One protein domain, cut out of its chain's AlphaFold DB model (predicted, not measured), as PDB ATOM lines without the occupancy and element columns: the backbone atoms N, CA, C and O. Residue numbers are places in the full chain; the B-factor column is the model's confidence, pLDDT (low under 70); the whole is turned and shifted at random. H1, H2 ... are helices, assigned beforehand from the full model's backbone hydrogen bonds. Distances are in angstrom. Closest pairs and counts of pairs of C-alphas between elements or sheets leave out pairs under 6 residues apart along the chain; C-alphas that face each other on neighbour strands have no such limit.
ATOM      1  N   ASP A  11     193.862 231.678 242.459       96.44
ATOM      2  CA  ASP A  11     193.352 233.037 242.255       96.44
ATOM      3  C   ASP A  11     193.720 233.566 240.865       96.44
ATOM      4  O   ASP A  11     192.910 234.195 240.171       96.44
ATOM      5  N   THR A  12     194.953 233.301 240.437       94.25
ATOM      6  CA  THR A  12     195.458 233.683 239.116       94.25
ATOM      7  C   THR A  12     194.697 232.962 238.004       94.25
ATOM      8  O   THR A  12     194.244 233.604 237.049       94.25
ATOM      9  N   TYR A  13     194.500 231.648 238.142       93.94
ATOM     10  CA  TYR A  13     193.697 230.860 237.210       93.94
ATOM     11  C   TYR A  13     192.257 231.376 237.141       93.94
ATOM     12  O   TYR A  13     191.727 231.558 236.043       93.94
ATOM     13  N   GLY A  14     191.636 231.660 238.290       94.88
ATOM     14  CA  GLY A  14     190.270 232.173 238.369       94.88
ATOM     15  C   GLY A  14     190.100 233.479 237.595       94.88
ATOM     16  O   GLY A  14     189.251 233.566 236.706       94.88
ATOM     17  N   LYS A  15     190.961 234.468 237.860       95.31
ATOM     18  CA  LYS A  15     190.939 235.770 237.168       95.31
ATOM     19  C   LYS A  15     191.130 235.625 235.661       95.31
ATOM     20  O   LYS A  15     190.383 236.214 234.881       95.31
ATOM     21  N   PHE A  16     192.107 234.823 235.247       94.00
ATOM     22  CA  PHE A  16     192.402 234.610 233.832       94.00
ATOM     23  C   PHE A  16     191.269 233.861 233.117       94.00
ATOM     24  O   PHE A  16     190.904 234.193 231.990       94.00
ATOM     25  N   SER A  17     190.648 232.902 233.805       93.38
ATOM     26  CA  SER A  17     189.505 232.148 233.297       93.38
ATOM     27  C   SER A  17     188.281 233.020 233.067       93.38
ATOM     28  O   SER A  17     187.661 232.937 232.002       93.38
ATOM     29  N   SER A  18     187.962 233.892 234.024       95.25
ATOM     30  CA  SER A  18     186.880 234.868 233.882       95.25
ATOM     31  C   SER A  18     187.146 235.818 232.718       95.25
ATOM     32  O   SER A  18     186.288 235.962 231.852       95.25
ATOM     33  N   TYR A  19     188.365 236.354 232.612       94.81
ATOM     34  CA  TYR A  19     188.766 237.215 231.498       94.81
ATOM     35  C   TYR A  19     188.562 236.544 230.130       94.81
ATOM     36  O   TYR A  19     187.977 237.137 229.222       94.81
ATOM     37  N   CYS A  20     189.004 235.291 229.964       93.38
ATOM     38  CA  CYS A  20     188.811 234.566 228.708       93.38
ATOM     39  C   CYS A  20     187.324 234.350 228.389       93.38
ATOM     40  O   CYS A  20     186.923 234.517 227.238       93.38
ATOM     41  N   LYS A  21     186.498 234.031 229.392       92.81
ATOM     42  CA  LYS A  21     185.049 233.853 229.211       92.81
ATOM     43  C   LYS A  21     184.351 235.152 228.817       92.81
ATOM     44  O   LYS A  21     183.576 235.143 227.866       92.81
ATOM     45  N   GLU A  22     184.648 236.252 229.504       94.88
ATOM     46  CA  GLU A  22     184.055 237.572 229.245       94.88
ATOM     47  C   GLU A  22     184.350 238.072 227.829       94.88
ATOM     48  O   GLU A  22     183.497 238.685 227.194       94.88
ATOM     49  N   ASN A  23     185.535 237.752 227.305       91.00
ATOM     50  CA  ASN A  23     185.958 238.158 225.966       91.00
ATOM     51  C   ASN A  23     185.642 237.113 224.876       91.00
ATOM     52  O   ASN A  23     186.006 237.309 223.718       91.00
ATOM     53  N   GLY A  24     184.993 235.990 225.216       91.69
ATOM     54  CA  GLY A  24     184.675 234.922 224.259       91.69
ATOM     55  C   GLY A  24     185.908 234.213 223.682       91.69
ATOM     56  O   GLY A  24     185.880 233.724 222.551       91.69
ATOM     57  N   ILE A  25     187.008 234.167 224.435       91.62
ATOM     58  CA  ILE A  25     188.300 233.630 224.001       91.62
ATOM     59  C   ILE A  25     188.498 232.220 224.564       91.62
ATOM     60  O   ILE A  25     188.258 231.947 225.740       91.62
ATOM     61  N   SER A  26     189.011 231.310 223.733       92.44
ATOM     62  CA  SER A  26     189.456 229.996 224.203       92.44
ATOM     63  C   SER A  26     190.718 230.118 225.059       92.44
ATOM     64  O   SER A  26     191.738 230.637 224.601       92.44
ATOM     65  N   MET A  27     190.672 229.563 226.271       90.44
ATOM     66  CA  MET A  27     191.790 229.577 227.217       90.44
ATOM     67  C   MET A  27     193.079 229.004 226.620       90.44
ATOM     68  O   MET A  27     194.138 229.616 226.717       90.44
ATOM     69  N   SER A  28     192.997 227.836 225.976       90.12
ATOM     70  CA  SER A  28     194.167 227.166 225.400       90.12
ATOM     71  C   SER A  28     194.802 228.003 224.293       90.12
ATOM     72  O   SER A  28     196.024 228.113 224.229       90.12
ATOM     73  N   LYS A  29     193.969 228.656 223.478       89.44
ATOM     74  CA  LYS A  29     194.422 229.565 222.425       89.44
ATOM     75  C   LYS A  29     195.101 230.799 223.016       89.44
ATOM     76  O   LYS A  29     196.154 231.187 222.527       89.44
ATOM     77  N   GLN A  30     194.545 231.372 224.085       92.06
ATOM     78  CA  GLN A  30     195.145 232.526 224.751       92.06
ATOM     79  C   GLN A  30     196.500 232.183 225.381       92.06
ATOM     80  O   GLN A  30     197.441 232.963 225.258       92.06
ATOM     81  N   VAL A  31     196.621 231.012 226.015       91.06
ATOM     82  CA  VAL A  31     197.895 230.529 226.572       91.06
ATOM     83  C   VAL A  31     198.928 230.320 225.464       91.06
ATOM     84  O   VAL A  31     200.070 230.745 225.609       91.06
ATOM     85  N   GLU A  32     198.537 229.724 224.337       89.88
ATOM     86  CA  GLU A  32     199.435 229.542 223.194       89.88
ATOM     87  C   GLU A  32     199.884 230.884 222.598       89.88
ATOM     88  O   GLU A  32     201.072 231.076 222.341       89.88
ATOM     89  N   THR A  33     198.964 231.836 222.419       87.12
ATOM     90  CA  THR A  33     199.286 233.196 221.959       87.12
ATOM     91  C   THR A  33     200.228 233.906 222.926       87.12
ATOM     92  O   THR A  33     201.183 234.537 222.484       87.12
ATOM     93  N   PHE A  34     200.007 233.768 224.233       88.62
ATOM     94  CA  PHE A  34     200.912 234.312 225.239       88.62
ATOM     95  C   PHE A  34     202.314 233.700 225.120       88.62
ATOM     96  O   PHE A  34     203.293 234.435 225.025       88.62
ATOM     97  N   MET A  35     202.424 232.372 225.036       88.44
ATOM     98  CA  MET A  35     203.716 231.701 224.856       88.44
ATOM     99  C   MET A  35     204.427 232.163 223.578       88.44
ATOM    100  O   MET A  35     205.622 232.434 223.627       88.44
ATOM    101  N   LYS A  36     203.700 232.316 222.464       85.69
ATOM    102  CA  LYS A  36     204.253 232.867 221.216       85.69
ATOM    103  C   LYS A  36     204.748 234.293 221.399       85.69
ATOM    104  O   LYS A  36     205.883 234.565 221.040       85.69
ATOM    105  N   SER A  37     203.964 235.166 222.036       83.69
ATOM    106  CA  SER A  37     204.385 236.550 222.295       83.69
ATOM    107  C   SER A  37     205.678 236.626 223.107       83.69
ATOM    108  O   SER A  37     206.524 237.460 222.825       83.69
ATOM    109  N   MET A  38     205.885 235.707 224.054       81.25
ATOM    110  CA  MET A  38     207.105 235.670 224.866       81.25
ATOM    111  C   MET A  38     208.335 235.157 224.102       81.25
ATOM    112  O   MET A  38     209.455 235.416 224.532       81.25
ATOM    113  N   ILE A  39     208.141 234.400 223.016       81.25
ATOM    114  CA  ILE A  39     209.220 233.837 222.188       81.25
ATOM    115  C   ILE A  39     209.531 234.756 220.999       81.25
ATOM    116  O   ILE A  39     210.689 234.914 220.630       81.25
ATOM    117  N   GLU A  40     208.494 235.322 220.383       75.00
ATOM    118  CA  GLU A  40     208.579 236.107 219.151       75.00
ATOM    119  C   GLU A  40     208.856 237.596 219.412       75.00
ATOM    120  O   GLU A  40     209.452 238.253 218.558       75.00
ATOM    121  N   GLU A  41     208.476 238.147 220.574       63.34
ATOM    122  CA  GLU A  41     208.925 239.487 220.967       63.34
ATOM    123  C   GLU A  41     210.397 239.426 221.392       63.34
ATOM    124  O   GLU A  41     210.715 239.157 222.551       63.34
ATOM    125  N   ASP A  42     211.304 239.722 220.457       60.75
ATOM    126  CA  ASP A  42     212.684 240.062 220.799       60.75
ATOM    127  C   ASP A  42     212.652 241.199 221.843       60.75
ATOM    128  O   ASP A  42     212.072 242.265 221.575       60.75
ATOM    129  N   PRO A  43     213.239 241.011 223.042       61.84
ATOM    130  CA  PRO A  43     213.256 242.028 224.091       61.84
ATOM    131  C   PRO A  43     213.738 243.397 223.593       61.84
ATOM    132  O   PRO A  43     213.267 244.431 224.073       61.84
ATOM    133  N   GLN A  44     214.629 243.415 222.594       61.91
ATOM    134  CA  GLN A  44     215.132 244.641 221.979       61.91
ATOM    135  C   GLN A  44     214.046 245.380 221.188       61.91
ATOM    136  O   GLN A  44     213.906 246.596 221.321       61.91
ATOM    137  N   VAL A  45     213.221 244.652 220.430       62.72
ATOM    138  CA  VAL A  45     212.108 245.221 219.650       62.72
ATOM    139  C   VAL A  45     211.041 245.789 220.581       62.72
ATOM    140  O   VAL A  45     210.510 246.871 220.327       62.72
ATOM    141  N   LYS A  46     210.768 245.111 221.701       69.94
ATOM    142  CA  LYS A  46     209.841 245.608 222.724       69.94
ATOM    143  C   LYS A  46     210.327 246.919 223.333       69.94
ATOM    144  O   LYS A  46     209.541 247.852 223.489       69.94
ATOM    145  N   GLN A  47     211.617 247.012 223.645       73.75
ATOM    146  CA  GLN A  47     212.195 248.224 224.211       73.75
ATOM    147  C   GLN A  47     212.196 249.383 223.206       73.75
ATOM    148  O   GLN A  47     211.741 250.474 223.542       73.75
ATOM    149  N   GLU A  48     212.590 249.140 221.954       73.62
ATOM    150  CA  GLU A  48     212.534 250.147 220.889       73.62
ATOM    151  C   GLU A  48     211.094 250.626 220.626       73.62
ATOM    152  O   GLU A  48     210.841 251.818 220.424       73.62
ATOM    153  N   TYR A  49     210.124 249.709 220.666       73.62
ATOM    154  CA  TYR A  49     208.706 250.031 220.526       73.62
ATOM    155  C   TYR A  49     208.204 250.917 221.673       73.62
ATOM    156  O   TYR A  49     207.563 251.942 221.427       73.62
ATOM    157  N   LEU A  50     208.546 250.582 222.922       80.88
ATOM    158  CA  LEU A  50     208.210 251.398 224.092       80.88
ATOM    159  C   LEU A  50     208.857 252.790 224.024       80.88
ATOM    160  O   LEU A  50     208.199 253.791 224.309       80.88
ATOM    161  N   GLU A  51     210.111 252.882 223.576       83.69
ATOM    162  CA  GLU A  51     210.786 254.165 223.365       83.69
ATOM    163  C   GLU A  51     210.114 255.010 222.274       83.69
ATOM    164  O   GLU A  51     209.948 256.222 222.445       83.69
ATOM    165  N   LYS A  52     209.684 254.395 221.163       83.75
ATOM    166  CA  LYS A  52     208.906 255.073 220.113       83.75
ATOM    167  C   LYS A  52     207.591 255.623 220.665       83.75
ATOM    168  O   LYS A  52     207.274 256.785 220.403       83.75
ATOM    169  N   LEU A  53     206.858 254.840 221.459       83.69
ATOM    170  CA  LEU A  53     205.616 255.286 222.099       83.69
ATOM    171  C   LEU A  53     205.845 256.464 223.055       83.69
ATOM    172  O   LEU A  53     205.079 257.426 223.035       83.69
ATOM    173  N   GLU A  54     206.917 256.438 223.847       86.38
ATOM    174  CA  GLU A  54     207.278 257.543 224.744       86.38
ATOM    175  C   GLU A  54     207.641 258.824 223.982       86.38
ATOM    176  O   GLU A  54     207.207 259.918 224.355       86.38
ATOM    177  N   ARG A  55     208.389 258.707 222.875       87.12
ATOM    178  CA  ARG A  55     208.696 259.847 221.994       87.12
ATOM    179  C   ARG A  55     207.434 260.434 221.376       87.12
ATOM    180  O   ARG A  55     207.303 261.654 221.326       87.12
ATOM    181  N   ILE A  56     206.503 259.580 220.946       85.38
ATOM    182  CA  ILE A  56     205.196 260.005 220.445       85.38
ATOM    183  C   ILE A  56     204.453 260.750 221.558       85.38
ATOM    184  O   ILE A  56     204.093 261.906 221.383       85.38
ATOM    185  N   ARG A  57     204.304 260.159 222.744       78.88
ATOM    186  CA  ARG A  57     203.565 260.762 223.864       78.88
ATOM    187  C   ARG A  57     204.098 262.137 224.281       78.88
ATOM    188  O   ARG A  57     203.313 263.008 224.646       78.88
ATOM    189  N   LYS A  58     205.419 262.330 224.238       85.88
ATOM    190  CA  LYS A  58     206.090 263.604 224.553       85.88
ATOM    191  C   LYS A  58     206.156 264.569 223.362       85.88
ATOM    192  O   LYS A  58     206.528 265.731 223.535       85.88
ATOM    193  N   GLY A  59     205.823 264.105 222.163       79.94
ATOM    194  CA  GLY A  59     205.862 264.883 220.937       79.94
ATOM    195  C   GLY A  59     204.762 265.942 220.887       79.94
ATOM    196  O   GLY A  59     203.600 265.686 221.193       79.94
ATOM    197  N   LYS A  60     205.117 267.151 220.442       73.25
ATOM    198  CA  LYS A  60     204.136 268.176 220.065       73.25
ATOM    199  C   LYS A  60     203.687 267.912 218.632       73.25
ATOM    200  O   LYS A  60     204.346 268.334 217.684       73.25
ATOM    201  N   PHE A  61     202.588 267.183 218.474       81.88
ATOM    202  CA  PHE A  61     202.028 266.913 217.153       81.88
ATOM    203  C   PHE A  61     201.392 268.161 216.561       81.88
ATOM    204  O   PHE A  61     200.658 268.887 217.232       81.88
ATOM    205  N   VAL A  62     201.648 268.384 215.275       78.00
ATOM    206  CA  VAL A  62     200.973 269.420 214.501       78.00
ATOM    207  C   VAL A  62     199.933 268.740 213.631       78.00
ATOM    208  O   VAL A  62     200.234 267.751 212.966       78.00
ATOM    209  N   LYS A  63     198.712 269.274 213.614       76.75
ATOM    210  CA  LYS A  63     197.673 268.788 212.710       76.75
ATOM    211  C   LYS A  63     198.106 269.038 211.263       76.75
ATOM    212  O   LYS A  63     198.500 270.151 210.911       76.75
ATOM    213  N   VAL A  64     198.053 267.996 210.440       83.44
ATOM    214  CA  VAL A  64     198.368 268.047 209.010       83.44
ATOM    215  C   VAL A  64     197.129 267.597 208.251       83.44
ATOM    216  O   VAL A  64     196.635 266.504 208.507       83.44
ATOM    217  N   ASN A  65     196.616 268.442 207.353       80.44
ATOM    218  CA  ASN A  65     195.448 268.105 206.531       80.44
ATOM    219  C   ASN A  65     195.846 267.304 205.279       80.44
ATOM    220  O   ASN A  65     195.113 266.410 204.875       80.44
ATOM    221  N   ASN A  66     197.020 267.588 204.703       85.69
ATOM    222  CA  ASN A  66     197.597 266.849 203.584       85.69
ATOM    223  C   ASN A  66     199.110 266.657 203.813       85.69
ATOM    224  O   ASN A  66     199.858 267.623 203.977       85.69
ATOM    225  N   PHE A  67     199.558 265.399 203.882       86.25
ATOM    226  CA  PHE A  67     200.966 265.054 204.112       86.25
ATOM    227  C   PHE A  67     201.847 265.299 202.884       86.25
ATOM    228  O   PHE A  67     202.989 265.725 203.050       86.25
ATOM    229  N   ALA A  68     201.322 265.065 201.677       84.56
ATOM    230  CA  ALA A  68     202.042 265.293 200.429       84.56
ATOM    231  C   ALA A  68     202.360 266.781 200.246       84.56
ATOM    232  O   ALA A  68     203.502 267.137 199.973       84.56
ATOM    233  N   GLU A  69     201.390 267.652 200.540       81.06
ATOM    234  CA  GLU A  69     201.568 269.109 200.515       81.06
ATOM    235  C   GLU A  69     202.594 269.580 201.556       81.06
ATOM    236  O   GLU A  69     203.486 270.370 201.253       81.06
ATOM    237  N   ARG A  70     202.511 269.067 202.791       81.31
ATOM    238  CA  ARG A  70     203.380 269.520 203.887       81.31
ATOM    239  C   ARG A  70     204.831 269.052 203.762       81.31
ATOM    240  O   ARG A  70     205.722 269.751 204.238       81.31
ATOM    241  N   TYR A  71     205.063 267.874 203.185       86.69
ATOM    242  CA  TYR A  71     206.392 267.257 203.105       86.69
ATOM    243  C   TYR A  71     206.916 267.098 201.671       86.69
ATOM    244  O   TYR A  71     207.978 266.513 201.478       86.69
ATOM    245  N   GLY A  72     206.208 267.636 200.672       82.00
ATOM    246  CA  GLY A  72     206.648 267.650 199.275       82.00
ATOM    247  C   GLY A  72     206.754 266.264 198.639       82.00
ATOM    248  O   GLY A  72     207.599 266.053 197.767       82.00
TER     249      GLY A  72
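What this domain is: This is residues 11 to 72 of the 75 residues of an uncharacterized protein of Candidatus Woesearchaeota archaeon (UniProt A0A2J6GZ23). The model is an open, drawn-out string of helices with no packed core: H3 is the longest, H2 comes before it round a bend in the chain, H1 turns a corner off the other end of H2, and beyond H3 a link with no named element leads out to the small helix H4 at the far end. H1 and H2 meet at their corner, while H3 and H4 touch no helix, and residues 32 to 72 stand free. The printed part has 62 residues with four named helices, in the order H1, H2, H3, H4, and no named strand; the class is all helix. The whole is extended, with a radius of gyration of the C-alphas of 19.3 A, and its outline is elongated, spanning 53 by 28 by 20 A.

How they stand to each other: The longest helix by residues is H3, residues 43 to 58, and it touches no helix. H2, residues 27 to 40, comes before it over a tight link of 2 residues, yet the two are apart. H1, residues 11 to 22, and H2 only just touch, with 3 pairs of C-alphas within 8 A, and they touch only at the corner by their tight link of 4 residues. The closest C-alphas of these two are those of Cys 20 and Met 27, 6.0 A apart. H1 touches H2 with residues 17 to 20 alone, and H2 touches H1 with residues 27 to 30 alone. Their lines are about perpendicular, at 75 degrees, and their centres are 15.4 A apart. H1 and H3 are apart. H4, residues 67 to 71, follows H3 over a short link of 8 residues, and it is apart from H1, H2 and H3. In H1, H2, H3 and H4 every O i to N i+4 pair is within hydrogen-bond range.

Where its parts are: H3 has 16 residues, Pro 43 to Lys 58, and measures 22.7 A from first to last C-alpha; C-alpha 43 is at (213.256, 242.028, 224.091). H2 has 14 residues, Met 27 to Glu 40, and measures 19.7 A. H1 has 12 residues, Asp 11 to Glu 22, and measures 16.6 A, beginning with C-alpha 11 at (193.352, 233.037, 242.255). H4 has 5 residues, Phe 67 to Tyr 71, and measures 5.9 A, ending with C-alpha 71 at (206.392, 267.257, 203.105).

The domain as a whole: The two C-alphas farthest apart are those of Asp 11 and Gly 72, the first and last printed residues, at 56.8 A. The printed part has no cut, and no link in it is long. The mean pLDDT of the printed part is 84.1; residues 41 to 46, of which 43 to 46 belong to H3, are under 70.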